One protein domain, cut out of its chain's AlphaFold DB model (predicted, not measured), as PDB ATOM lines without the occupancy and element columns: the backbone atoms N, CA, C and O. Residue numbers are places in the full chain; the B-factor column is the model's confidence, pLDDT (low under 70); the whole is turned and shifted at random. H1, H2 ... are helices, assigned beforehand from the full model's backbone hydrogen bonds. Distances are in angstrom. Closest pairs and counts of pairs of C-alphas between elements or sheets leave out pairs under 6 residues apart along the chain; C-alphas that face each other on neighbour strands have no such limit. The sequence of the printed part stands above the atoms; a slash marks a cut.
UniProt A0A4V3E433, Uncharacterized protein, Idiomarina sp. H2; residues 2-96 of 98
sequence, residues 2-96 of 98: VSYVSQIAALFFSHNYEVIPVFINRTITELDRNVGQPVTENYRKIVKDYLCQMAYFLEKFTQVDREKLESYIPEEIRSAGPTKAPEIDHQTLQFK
ATOM      1  N   VAL A   2     169.317 199.624 199.373       62.50
ATOM      2  CA  VAL A   2     168.655 200.083 198.118       62.50
ATOM      3  C   VAL A   2     167.644 201.221 198.330       62.50
ATOM      4  O   VAL A   2     167.579 202.146 197.528       62.50
ATOM      5  N   SER A   3     166.909 201.208 199.448       66.88
ATOM      6  CA  SER A   3     165.820 202.161 199.706       66.88
ATOM      7  C   SER A   3     166.258 203.634 199.754       66.88
ATOM      8  O   SER A   3     165.580 204.471 199.163       66.88
ATOM      9  N   TYR A   4     167.392 203.973 200.386       83.94
ATOM     10  CA  TYR A   4     167.822 205.378 200.483       83.94
ATOM     11  C   TYR A   4     168.319 205.931 199.149       83.94
ATOM     12  O   TYR A   4     168.024 207.074 198.816       83.94
ATOM     13  N   VAL A   5     168.983 205.104 198.341       88.00
ATOM     14  CA  VAL A   5     169.408 205.487 196.989       88.00
ATOM     15  C   VAL A   5     168.191 205.761 196.102       88.00
ATOM     16  O   VAL A   5     168.135 206.787 195.428       88.00
ATOM     17  N   SER A   6     167.162 204.908 196.165       88.81
ATOM     18  CA  SER A   6     165.899 205.148 195.457       88.81
ATOM     19  C   SER A   6     165.185 206.416 195.936       88.81
ATOM     20  O   SER A   6     164.587 207.124 195.129       88.81
ATOM     21  N   GLN A   7     165.262 206.736 197.231       93.38
ATOM     22  CA  GLN A   7     164.696 207.972 197.778       93.38
ATOM     23  C   GLN A   7     165.452 209.211 197.289       93.38
ATOM     24  O   GLN A   7     164.808 210.192 196.930       93.38
ATOM     25  N   ILE A   8     166.785 209.162 197.196       95.25
ATOM     26  CA  ILE A   8     167.585 210.245 196.604       95.25
ATOM     27  C   ILE A   8     167.158 210.488 195.152       95.25
ATOM     28  O   ILE A   8     166.893 211.630 194.783       95.25
ATOM     29  N   ALA A   9     167.011 209.428 194.353       93.38
ATOM     30  CA  ALA A   9     166.554 209.548 192.971       93.38
ATOM     31  C   ALA A   9     165.148 210.170 192.880       93.38
ATOM     32  O   ALA A   9     164.924 211.092 192.099       93.38
ATOM     33  N   ALA A  10     164.205 209.722 193.713       94.56
ATOM     34  CA  ALA A  10     162.855 210.285 193.750       94.56
ATOM     35  C   ALA A  10     162.847 211.775 194.153       94.56
ATOM     36  O   ALA A  10     162.137 212.583 193.549       94.56
ATOM     37  N   LEU A  11     163.654 212.160 195.146       96.56
ATOM     38  CA  LEU A  11     163.812 213.555 195.569       96.56
ATOM     39  C   LEU A  11     164.435 214.415 194.467       96.56
ATOM     40  O   LEU A  11     163.979 215.534 194.244       96.56
ATOM     41  N   PHE A  12     165.420 213.879 193.748       96.38
ATOM     42  CA  PHE A  12     166.032 214.544 192.603       96.38
ATOM     43  C   PHE A  12     165.001 214.833 191.505       96.38
ATOM     44  O   PHE A  12     164.834 215.984 191.115       96.38
ATOM     45  N   PHE A  13     164.231 213.829 191.069       95.62
ATOM     46  CA  PHE A  13     163.219 214.023 190.020       95.62
ATOM     47  C   PHE A  13     162.050 214.919 190.450       95.62
ATOM     48  O   PHE A  13     161.450 215.603 189.624       95.62
ATOM     49  N   SER A  14     161.740 214.959 191.745       96.50
ATOM     50  CA  SER A  14     160.720 215.856 192.304       96.50
ATOM     51  C   SER A  14     161.252 217.247 192.664       96.50
ATOM     52  O   SER A  14     160.495 218.052 193.199       96.50
ATOM     53  N   HIS A  15     162.519 217.546 192.354       95.81
ATOM     54  CA  HIS A  15     163.177 218.827 192.634       95.81
ATOM     55  C   HIS A  15     163.235 219.189 194.131       95.81
ATOM     56  O   HIS A  15     163.446 220.342 194.504       95.81
ATOM     57  N   ASN A  16     163.110 218.195 195.016       96.25
ATOM     58  CA  ASN A  16     163.190 218.353 196.470       96.25
ATOM     59  C   ASN A  16     164.649 218.287 196.959       96.25
ATOM     60  O   ASN A  16     165.002 217.494 197.837       96.25
ATOM     61  N   TYR A  17     165.510 219.120 196.369       97.00
ATOM     62  CA  TYR A  17     166.963 219.081 196.572       97.00
ATOM     63  C   TYR A  17     167.379 219.333 198.022       97.00
ATOM     64  O   TYR A  17     168.303 218.694 198.516       97.00
ATOM     65  N   GLU A  18     166.634 220.176 198.734       96.38
ATOM     66  CA  GLU A  18     166.863 220.506 200.143       96.38
ATOM     67  C   GLU A  18     166.894 219.288 201.073       96.38
ATOM     68  O   GLU A  18     167.515 219.320 202.132       96.38
ATOM     69  N   VAL A  19     166.213 218.201 200.722       96.00
ATOM     70  CA  VAL A  19     166.124 217.020 201.591       96.00
ATOM     71  C   VAL A  19     167.221 216.001 201.267       96.00
ATOM     72  O   VAL A  19     167.583 215.179 202.110       96.00
ATOM     73  N   ILE A  20     167.799 216.069 200.066       97.12
ATOM     74  CA  ILE A  20     168.770 215.091 199.568       97.12
ATOM     75  C   ILE A  20     170.008 214.943 200.473       97.12
ATOM     76  O   ILE A  20     170.363 213.793 200.743       97.12
ATOM     77  N   PRO A  21     170.637 216.011 201.016       97.12
ATOM     78  CA  PRO A  21     171.825 215.873 201.869       97.12
ATOM     79  C   PRO A  21     171.611 214.934 203.064       97.12
ATOM     80  O   PRO A  21     172.466 214.108 203.381       97.12
ATOM     81  N   VAL A  22     170.422 214.976 203.675       95.81
ATOM     82  CA  VAL A  22     170.059 214.101 204.800       95.81
ATOM     83  C   VAL A  22     170.054 212.631 204.374       95.81
ATOM     84  O   VAL A  22     170.508 211.759 205.117       95.81
ATOM     85  N   PHE A  23     169.551 212.335 203.176       95.94
ATOM     86  CA  PHE A  23     169.518 210.973 202.649       95.94
ATOM     87  C   PHE A  23     170.881 210.492 202.154       95.94
ATOM     88  O   PHE A  23     171.174 209.302 202.288       95.94
ATOM     89  N   ILE A  24     171.741 211.395 201.674       95.31
ATOM     90  CA  ILE A  24     173.149 211.086 201.404       95.31
ATOM     91  C   ILE A  24     173.823 210.619 202.702       95.31
ATOM     92  O   ILE A  24     174.347 209.507 202.732       95.31
ATOM     93  N   ASN A  25     173.700 211.377 203.797       95.31
ATOM     94  CA  ASN A  25     174.276 210.999 205.093       95.31
ATOM     95  C   ASN A  25     173.790 209.622 205.583       95.31
ATOM     96  O   ASN A  25     174.572 208.757 205.985       95.31
ATOM     97  N   ARG A  26     172.473 209.390 205.505       94.38
ATOM     98  CA  ARG A  26     171.861 208.104 205.880       94.38
ATOM     99  C   ARG A  26     172.389 206.953 205.033       94.38
ATOM    100  O   ARG A  26     172.600 205.864 205.559       94.38
ATOM    101  N   THR A  27     172.608 207.191 203.741       93.69
ATOM    102  CA  THR A  27     173.170 206.185 202.839       93.69
ATOM    103  C   THR A  27     174.604 205.856 203.232       93.69
ATOM    104  O   THR A  27     174.908 204.683 203.393       93.69
ATOM    105  N   ILE A  28     175.454 206.858 203.467       91.94
ATOM    106  CA  ILE A  28     176.856 206.660 203.879       91.94
ATOM    107  C   ILE A  28     176.931 205.874 205.188       91.94
ATOM    108  O   ILE A  28     177.572 204.828 205.239       91.94
ATOM    109  N   THR A  29     176.169 206.299 206.200       91.31
ATOM    110  CA  THR A  29     176.091 205.605 207.497       91.31
ATOM    111  C   THR A  29     175.713 204.131 207.329       91.31
ATOM    112  O   THR A  29     176.240 203.254 208.011       91.31
ATOM    113  N   GLU A  30     174.786 203.836 206.418       89.62
ATOM    114  CA  GLU A  30     174.364 202.469 206.132       89.62
ATOM    115  C   GLU A  30     175.437 201.674 205.375       89.62
ATOM    116  O   GLU A  30     175.629 200.492 205.655       89.62
ATOM    117  N   LEU A  31     176.152 202.295 204.432       88.31
ATOM    118  CA  LEU A  31     177.261 201.650 203.722       88.31
ATOM    119  C   LEU A  31     178.378 201.263 204.695       88.31
ATOM    120  O   LEU A  31     178.853 200.128 204.635       88.31
ATOM    121  N   ASP A  32     178.734 202.161 205.613       87.69
ATOM    122  CA  ASP A  32     179.805 201.958 206.593       87.69
ATOM    123  C   ASP A  32     179.479 200.824 207.572       87.69
ATOM    124  O   ASP A  32     180.319 199.967 207.851       87.69
ATOM    125  N   ARG A  33     178.218 200.729 208.014       86.94
ATOM    126  CA  ARG A  33     177.735 199.606 208.842       86.94
ATOM    127  C   ARG A  33     177.857 198.249 208.150       86.94
ATOM    128  O   ARG A  33     177.985 197.232 208.825       86.94
ATOM    129  N   ASN A  34     177.807 198.222 206.819       81.62
ATOM    130  CA  ASN A  34     177.785 196.995 206.026       81.62
ATOM    131  C   ASN A  34     179.128 196.679 205.340       81.62
ATOM    132  O   ASN A  34     179.180 195.752 204.532       81.62
ATOM    133  N   VAL A  35     180.222 197.388 205.657       80.00
ATOM    134  CA  VAL A  35     181.552 197.199 205.025       80.00
ATOM    135  C   VAL A  35     182.043 195.747 205.091       80.00
ATOM    136  O   VAL A  35     182.629 195.248 204.131       80.00
ATOM    137  N   GLY A  36     181.734 195.032 206.176       77.94
ATOM    138  CA  GLY A  36     182.150 193.640 206.381       77.94
ATOM    139  C   GLY A  36     181.434 192.592 205.520       77.94
ATOM    140  O   GLY A  36     181.781 191.421 205.610       77.94
ATOM    141  N   GLN A  37     180.438 192.965 204.705       81.00
ATOM    142  CA  GLN A  37     179.682 192.024 203.870       81.00
ATOM    143  C   GLN A  37     180.251 191.978 202.436       81.00
ATOM    144  O   GLN A  37     180.022 192.929 201.680       81.00
ATOM    145  N   PRO A  38     180.941 190.897 202.014       71.06
ATOM    146  CA  PRO A  38     181.646 190.847 200.723       71.06
ATOM    147  C   PRO A  38     180.707 190.950 199.515       71.06
ATOM    148  O   PRO A  38     181.005 191.624 198.538       71.06
ATOM    149  N   VAL A  39     179.511 190.359 199.617       71.88
ATOM    150  CA  VAL A  39     178.493 190.346 198.544       71.88
ATOM    151  C   VAL A  39     178.029 191.758 198.155       71.88
ATOM    152  O   VAL A  39     177.466 191.961 197.084       71.88
ATOM    153  N   THR A  40     178.283 192.758 199.003       77.06
ATOM    154  CA  THR A  40     177.836 194.134 198.773       77.06
ATOM    155  C   THR A  40     178.928 195.058 198.241       77.06
ATOM    156  O   THR A  40     178.631 196.208 197.942       77.06
ATOM    157  N   GLU A  41     180.168 194.593 198.075       79.75
ATOM    158  CA  GLU A  41     181.313 195.452 197.744       79.75
ATOM    159  C   GLU A  41     181.124 196.244 196.443       79.75
ATOM    160  O   GLU A  41     181.208 197.475 196.459       79.75
ATOM    161  N   ASN A  42     180.757 195.563 195.354       80.56
ATOM    162  CA  ASN A  42     180.474 196.214 194.072       80.56
ATOM    163  C   ASN A  42     179.349 197.243 194.206       80.56
ATOM    164  O   ASN A  42     179.477 198.374 193.741       80.56
ATOM    165  N   TYR A  43     178.274 196.875 194.905       83.38
ATOM    166  CA  TYR A  43     177.155 197.774 195.163       83.38
ATOM    167  C   TYR A  43     177.599 199.019 195.944       83.38
ATOM    168  O   TYR A  43     177.246 200.133 195.564       83.38
ATOM    169  N   ARG A  44     178.417 198.864 196.992       85.56
ATOM    170  CA  ARG A  44     178.919 199.997 197.780       85.56
ATOM    171  C   ARG A  44     179.754 200.953 196.930       85.56
ATOM    172  O   ARG A  44     179.586 202.159 197.084       85.56
ATOM    173  N   LYS A  45     180.603 200.437 196.031       85.31
ATOM    174  CA  LYS A  45     181.393 201.263 195.100       85.31
ATOM    175  C   LYS A  45     180.482 202.128 194.225       85.31
ATOM    176  O   LYS A  45     180.602 203.346 194.241       85.31
ATOM    177  N   ILE A  46     179.504 201.508 193.567       85.81
ATOM    178  CA  ILE A  46     178.558 202.204 192.678       85.81
ATOM    179  C   ILE A  46     177.751 203.255 193.434       85.81
ATOM    180  O   ILE A  46     177.541 204.361 192.941       85.81
ATOM    181  N   VAL A  47     177.280 202.915 194.635       89.88
ATOM    182  CA  VAL A  47     176.534 203.874 195.445       89.88
ATOM    183  C   VAL A  47     177.429 205.041 195.839       89.88
ATOM    184  O   VAL A  47     176.977 206.171 195.716       89.88
ATOM    185  N   LYS A  48     178.682 204.814 196.251       90.00
ATOM    186  CA  LYS A  48     179.611 205.918 196.545       90.00
ATOM    187  C   LYS A  48     179.799 206.834 195.333       90.00
ATOM    188  O   LYS A  48     179.630 208.039 195.486       90.00
ATOM    189  N   ASP A  49     180.019 206.279 194.142       89.19
ATOM    190  CA  ASP A  49     180.154 207.068 192.907       89.19
ATOM    191  C   ASP A  49     178.894 207.904 192.620       89.19
ATOM    192  O   ASP A  49     178.978 209.088 192.288       89.19
ATOM    193  N   TYR A  50     177.709 207.316 192.809       91.25
ATOM    194  CA  TYR A  50     176.437 208.026 192.680       91.25
ATOM    195  C   TYR A  50     176.287 209.157 193.709       91.25
ATOM    196  O   TYR A  50     175.851 210.255 193.364       91.25
ATOM    197  N   LEU A  51     176.665 208.925 194.971       93.69
ATOM    198  CA  LEU A  51     176.602 209.951 196.014       93.69
ATOM    199  C   LEU A  51     177.546 211.123 195.714       93.69
ATOM    200  O   LEU A  51     177.150 212.267 195.928       93.69
ATOM    201  N   CYS A  52     178.738 210.863 195.168       93.94
ATOM    202  CA  CYS A  52     179.668 211.902 194.715       93.94
ATOM    203  C   CYS A  52     179.049 212.771 193.611       93.94
ATOM    204  O   CYS A  52     179.061 213.999 193.702       93.94
ATOM    205  N   GLN A  53     178.424 212.148 192.606       92.50
ATOM    206  CA  GLN A  53     177.726 212.873 191.537       92.50
ATOM    207  C   GLN A  53     176.586 213.734 192.081       92.50
ATOM    208  O   GLN A  53     176.429 214.887 191.677       92.50
ATOM    209  N   MET A  54     175.807 213.196 193.020       94.94
ATOM    210  CA  MET A  54     174.715 213.929 193.655       94.94
ATOM    211  C   MET A  54     175.225 215.107 194.485       94.94
ATOM    212  O   MET A  54     174.670 216.198 194.385       94.94
ATOM    213  N   ALA A  55     176.291 214.921 195.266       95.38
ATOM    214  CA  ALA A  55     176.901 215.994 196.043       95.38
ATOM    215  C   ALA A  55     177.431 217.115 195.135       95.38
ATOM    216  O   ALA A  55     177.148 218.288 195.383       95.38
ATOM    217  N   TYR A  56     178.111 216.759 194.042       94.50
ATOM    218  CA  TYR A  56     178.572 217.721 193.044       94.50
ATOM    219  C   TYR A  56     177.407 218.468 192.380       94.50
ATOM    220  O   TYR A  56     177.458 219.690 192.230       94.50
ATOM    221  N   PHE A  57     176.334 217.753 192.015       95.06
ATOM    222  CA  PHE A  57     175.147 218.370 191.430       95.06
ATOM    223  C   PHE A  57     174.529 219.408 192.372       95.06
ATOM    224  O   PHE A  57     174.279 220.544 191.970       95.06
ATOM    225  N   LEU A  58     174.321 219.024 193.633       96.00
ATOM    226  CA  LEU A  58     173.756 219.901 194.652       96.00
ATOM    227  C   LEU A  58     174.611 221.156 194.849       96.00
ATOM    228  O   LEU A  58     174.068 222.257 194.853       96.00
ATOM    229  N   GLU A  59     175.933 221.001 194.947       94.81
ATOM    230  CA  GLU A  59     176.844 222.120 195.203       94.81
ATOM    231  C   GLU A  59     176.941 223.104 194.024       94.81
ATOM    232  O   GLU A  59     177.115 224.303 194.239       94.81
ATOM    233  N   LYS A  60     176.865 222.627 192.774       94.50
ATOM    234  CA  LYS A  60     177.120 223.470 191.588       94.50
ATOM    235  C   LYS A  60     175.874 223.938 190.851       94.50
ATOM    236  O   LYS A  60     175.948 224.946 190.152       94.50
ATOM    237  N   PHE A  61     174.760 223.220 190.964       95.25
ATOM    238  CA  PHE A  61     173.591 223.431 190.104       95.25
ATOM    239  C   PHE A  61     172.289 223.662 190.873       95.25
ATOM    240  O   PHE A  61     171.229 223.767 190.257       95.25
ATOM    241  N   THR A  62     172.340 223.764 192.202       95.81
ATOM    242  CA  THR A  62     171.159 224.047 193.027       95.81
ATOM    243  C   THR A  62     171.409 225.206 193.988       95.81
ATOM    244  O   THR A  62     172.521 225.713 194.088       95.81
ATOM    245  N   GLN A  63     170.354 225.640 194.681       95.75
ATOM    246  CA  GLN A  63     170.420 226.673 195.721       95.75
ATOM    247  C   GLN A  63     170.460 226.083 197.136       95.75
ATOM    248  O   GLN A  63     170.190 226.803 198.093       95.75
ATOM    249  N   VAL A  64     170.754 224.784 197.273       96.25
ATOM    250  CA  VAL A  64     170.828 224.154 198.592       96.25
ATOM    251  C   VAL A  64     171.902 224.838 199.422       96.25
ATOM    252  O   VAL A  64     173.028 225.033 198.963       96.25
ATOM    253  N   ASP A  65     171.529 225.191 200.648       95.62
ATOM    254  CA  ASP A  65     172.405 225.899 201.568       95.62
ATOM    255  C   ASP A  65     173.733 225.154 201.783       95.62
ATOM    256  O   ASP A  65     173.779 223.948 202.050       95.62
ATOM    257  N   ARG A  66     174.830 225.904 201.685       93.94
ATOM    258  CA  ARG A  66     176.185 225.377 201.807       93.94
ATOM    259  C   ARG A  66     176.434 224.784 203.189       93.94
ATOM    260  O   ARG A  66     177.031 223.713 203.269       93.94
ATOM    261  N   GLU A  67     175.959 225.431 204.253       95.12
ATOM    262  CA  GLU A  67     176.140 224.924 205.620       95.12
ATOM    263  C   GLU A  67     175.465 223.560 205.789       95.12
ATOM    264  O   GLU A  67     175.999 222.651 206.428       95.12
ATOM    265  N   LYS A  68     174.315 223.374 205.139       95.19
ATOM    266  CA  LYS A  68     173.596 222.104 205.113       95.19
ATOM    267  C   LYS A  68     174.350 221.027 204.340       95.19
ATOM    268  O   LYS A  68     174.421 219.891 204.808       95.19
ATOM    269  N   LEU A  69     174.930 221.360 203.187       95.88
ATOM    270  CA  LEU A  69     175.784 220.421 202.452       95.88
ATOM    271  C   LEU A  69     176.971 219.980 203.315       95.88
ATOM    272  O   LEU A  69     177.215 218.784 203.432       95.88
ATOM    273  N   GLU A  70     177.649 220.921 203.970       95.69
ATOM    274  CA  GLU A  70     178.815 220.651 204.823       95.69
ATOM    275  C   GLU A  70     178.454 219.878 206.103       95.69
ATOM    276  O   GLU A  70     179.234 219.048 206.561       95.69
ATOM    277  N   SER A  71     177.252 220.087 206.646       96.19
ATOM    278  CA  SER A  71     176.781 219.401 207.856       96.19
ATOM    279  C   SER A  71     176.394 217.937 207.625       96.19
ATOM    280  O   SER A  71     176.489 217.124 208.544       96.19
ATOM    281  N   TYR A  72     175.904 217.595 206.430       96.50
ATOM    282  CA  TYR A  72     175.358 216.262 206.147       96.50
ATOM    283  C   TYR A  72     176.210 215.427 205.191       96.50
ATOM    284  O   TYR A  72     176.131 214.201 205.235       96.50
ATOM    285  N   ILE A  73     176.991 216.050 204.309       95.56
ATOM    286  CA  ILE A  73     177.771 215.340 203.296       95.56
ATOM    287  C   ILE A  73     179.251 215.404 203.693       95.56
ATOM    288  O   ILE A  73     179.824 216.495 203.704       95.56
ATOM    289  N   PRO A  74     179.894 214.256 203.982       93.81
ATOM    290  CA  PRO A  74     181.319 214.201 204.271       93.81
ATOM    291  C   PRO A  74     182.165 214.843 203.172       93.81
ATOM    292  O   PRO A  74     181.848 214.747 201.981       93.81
ATOM    293  N   GLU A  75     183.282 215.447 203.574       91.81
ATOM    294  CA  GLU A  75     184.189 216.146 202.662       91.81
ATOM    295  C   GLU A  75     184.682 215.246 201.525       91.81
ATOM    296  O   GLU A  75     184.718 215.688 200.382       91.81
ATOM    297  N   GLU A  76     184.971 213.973 201.799       90.81
ATOM    298  CA  GLU A  76     185.387 212.985 200.794       90.81
ATOM    299  C   GLU A  76     184.376 212.806 199.646       90.81
ATOM    300  O   GLU A  76     184.775 212.642 198.497       90.81
ATOM    301  N   ILE A  77     183.073 212.897 199.929       92.81
ATOM    302  CA  ILE A  77     182.017 212.785 198.914       92.81
ATOM    303  C   ILE A  77     181.800 214.128 198.215       92.81
ATOM    304  O   ILE A  77     181.597 214.179 197.004       92.81
ATOM    305  N   ARG A  78     181.867 215.236 198.963       91.94
ATOM    306  CA  ARG A  78     181.652 216.584 198.423       91.94
ATOM    307  C   ARG A  78     182.794 217.044 197.511       91.94
ATOM    308  O   ARG A  78     182.549 217.675 196.489       91.94
ATOM    309  N   SER A  79     184.033 216.709 197.864       88.12
ATOM    310  CA  SER A  79     185.247 217.114 197.138       88.12
ATOM    311  C   SER A  79     185.599 216.209 195.952       88.12
ATOM    312  O   SER A  79     186.495 216.549 195.182       88.12
ATOM    313  N   ALA A  80     184.876 215.101 195.752       85.88
ATOM    314  CA  ALA A  80     185.130 214.138 194.678       85.88
ATOM    315  C   ALA A  80     185.001 214.732 193.259       85.88
ATOM    316  O   ALA A  80     185.533 214.173 192.298       85.88
ATOM    317  N   GLY A  81     184.320 215.875 193.122       80.31
ATOM    318  CA  GLY A  81     184.181 216.587 191.855       80.31
ATOM    319  C   GLY A  81     183.300 215.851 190.835       80.31
ATOM    320  O   GLY A  81     182.552 214.935 191.188       80.31
ATOM    321  N   PRO A  82     183.342 216.255 189.552       77.50
ATOM    322  CA  PRO A  82     182.540 215.626 188.511       77.50
ATOM    323  C   PRO A  82     183.026 214.196 188.253       77.50
ATOM    324  O   PRO A  82     184.089 213.973 187.672       77.50
ATOM    325  N   THR A  83     182.228 213.215 188.661       73.69
ATOM    326  CA  THR A  83     182.496 211.791 188.427       73.69
ATOM    327  C   THR A  83     181.724 211.304 187.202       73.69
ATOM    328  O   THR A  83     180.568 211.678 187.000       73.69
ATOM    329  N   LYS A  84     182.335 210.452 186.369       70.31
ATOM    330  CA  LYS A  84     181.611 209.794 185.270       70.31
ATOM    331  C   LYS A  84     180.594 208.801 185.829       70.31
ATOM    332  O   LYS A  84     180.857 208.144 186.834       70.31
ATOM    333  N   ALA A  85     179.455 208.674 185.149       66.06
ATOM    334  CA  ALA A  85     178.511 207.600 185.423       66.06
ATOM    335  C   ALA A  85     179.187 206.235 185.192       66.06
ATOM    336  O   ALA A  85     179.928 206.096 184.214       66.06
ATOM    337  N   PRO A  86     178.956 205.243 186.068       67.50
ATOM    338  CA  PRO A  86     179.494 203.905 185.871       67.50
ATOM    339  C   PRO A  86     178.936 203.297 184.577       67.50
ATOM    340  O   PRO A  86     177.733 203.361 184.315       67.50
ATOM    341  N   GLU A  87     179.812 202.713 183.759       71.81
ATOM    342  CA  GLU A  87     179.410 202.054 182.517       71.81
ATOM    343  C   GLU A  87     178.885 200.644 182.798       71.81
ATOM    344  O   GLU A  87     179.544 199.831 183.452       71.81
ATOM    345  N   ILE A  88     177.704 200.346 182.261       70.38
ATOM    346  CA  ILE A  88     177.093 199.019 182.325       70.38
ATOM    347  C   ILE A  88     177.408 198.297 181.018       70.38
ATOM    348  O   ILE A  88     177.147 198.808 179.928       70.38
ATOM    349  N   ASP A  89     177.953 197.091 181.112       74.94
ATOM    350  CA  ASP A  89     177.969 196.175 179.985       74.94
ATOM    351  C   ASP A  89     176.560 195.602 179.793       74.94
ATOM    352  O   ASP A  89     176.074 194.797 180.584       74.94
ATOM    353  N   HIS A  90     175.885 196.022 178.726       71.81
ATOM    354  CA  HIS A  90     174.520 195.595 178.422       71.81
ATOM    355  C   HIS A  90     174.401 194.123 178.001       71.81
ATOM    356  O   HIS A  90     173.286 193.609 177.957       71.81
ATOM    357  N   GLN A  91     175.510 193.440 177.700       74.62
ATOM    358  CA  GLN A  91     175.500 192.009 177.382       74.62
ATOM    359  C   GLN A  91     175.559 191.144 178.641       74.62
ATOM    360  O   GLN A  91     174.924 190.094 178.699       74.62
ATOM    361  N   THR A  92     176.302 191.588 179.655       75.25
ATOM    362  CA  THR A  92     176.528 190.822 180.892       75.25
ATOM    363  C   THR A  92     175.778 191.379 182.102       75.25
ATOM    364  O   THR A  92     175.722 190.721 183.140       75.25
ATOM    365  N   LEU A  93     175.197 192.579 181.980       69.88
ATOM    366  CA  LEU A  93     174.631 193.386 183.070       69.88
ATOM    367  C   LEU A  93     175.624 193.641 184.218       69.88
ATOM    368  O   LEU A  93     175.222 193.984 185.330       69.88
ATOM    369  N   GLN A  94     176.922 193.478 183.953       70.00
ATOM    370  CA  GLN A  94     177.999 193.763 184.891       70.00
ATOM    371  C   GLN A  94     178.514 195.187 184.682       70.00
ATOM    372  O   GLN A  94     178.415 195.760 183.596       70.00
ATOM    373  N   PHE A  95     179.102 195.759 185.728       65.75
ATOM    374  CA  PHE A  95     179.795 197.035 185.611       65.75
ATOM    375  C   PHE A  95     181.148 196.825 184.948       65.75
ATOM    376  O   PHE A  95     181.886 195.900 185.299       65.75
ATOM    377  N   LYS A  96     181.492 197.700 184.003       63.56
ATOM    378  CA  LYS A  96     182.853 197.736 183.480       63.56
ATOM    379  C   LYS A  96     183.751 198.317 184.564       63.56
ATOM    380  O   LYS A  96     183.541 199.440 185.017       63.56
TER     381      LYS A  96
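This is residues 2 to 96 of the 98 residues of an uncharacterized protein of Idiomarina sp. H2 (UniProt A0A4V3E433). Helices H1, H2 and H3 form an up-and-down bundle, each running against the one before; short H4 packs on H2, H5 on H3, and residues 79 to 96 trail off as a tail. The 95 printed residues include five named helices, H1 to H5 in order, and no named strand. The class is all helix, compact, with radius of gyration of the C-alphas 13.6 A and spans 40 by 28 by 23 A.

H3, residues 38 to 61, begins at C-alpha 38 (181.646, 190.847, 200.723) and spans 35.2 A, with a kink of 26 degrees near residue 45. H2 is residues 17 to 33, 25.4 A; H1, 2 to 13, 17.0 A; H4, 66 to 72; H5, 75 to 78, ending at C-alpha 78 (181.652, 216.584, 198.423).

H3 and H2 form a hairpin at a shallow tilt of 24 degrees; C-alphas 31 and 44 are closest, 6.4 A. O i to N i+4 pairs are within hydrogen-bond range throughout H1 and H4, 10 of 13 in H2, 18 of 20 in H3.

The printed part has no cut; residues 85 to 86 are among those under pLDDT 70.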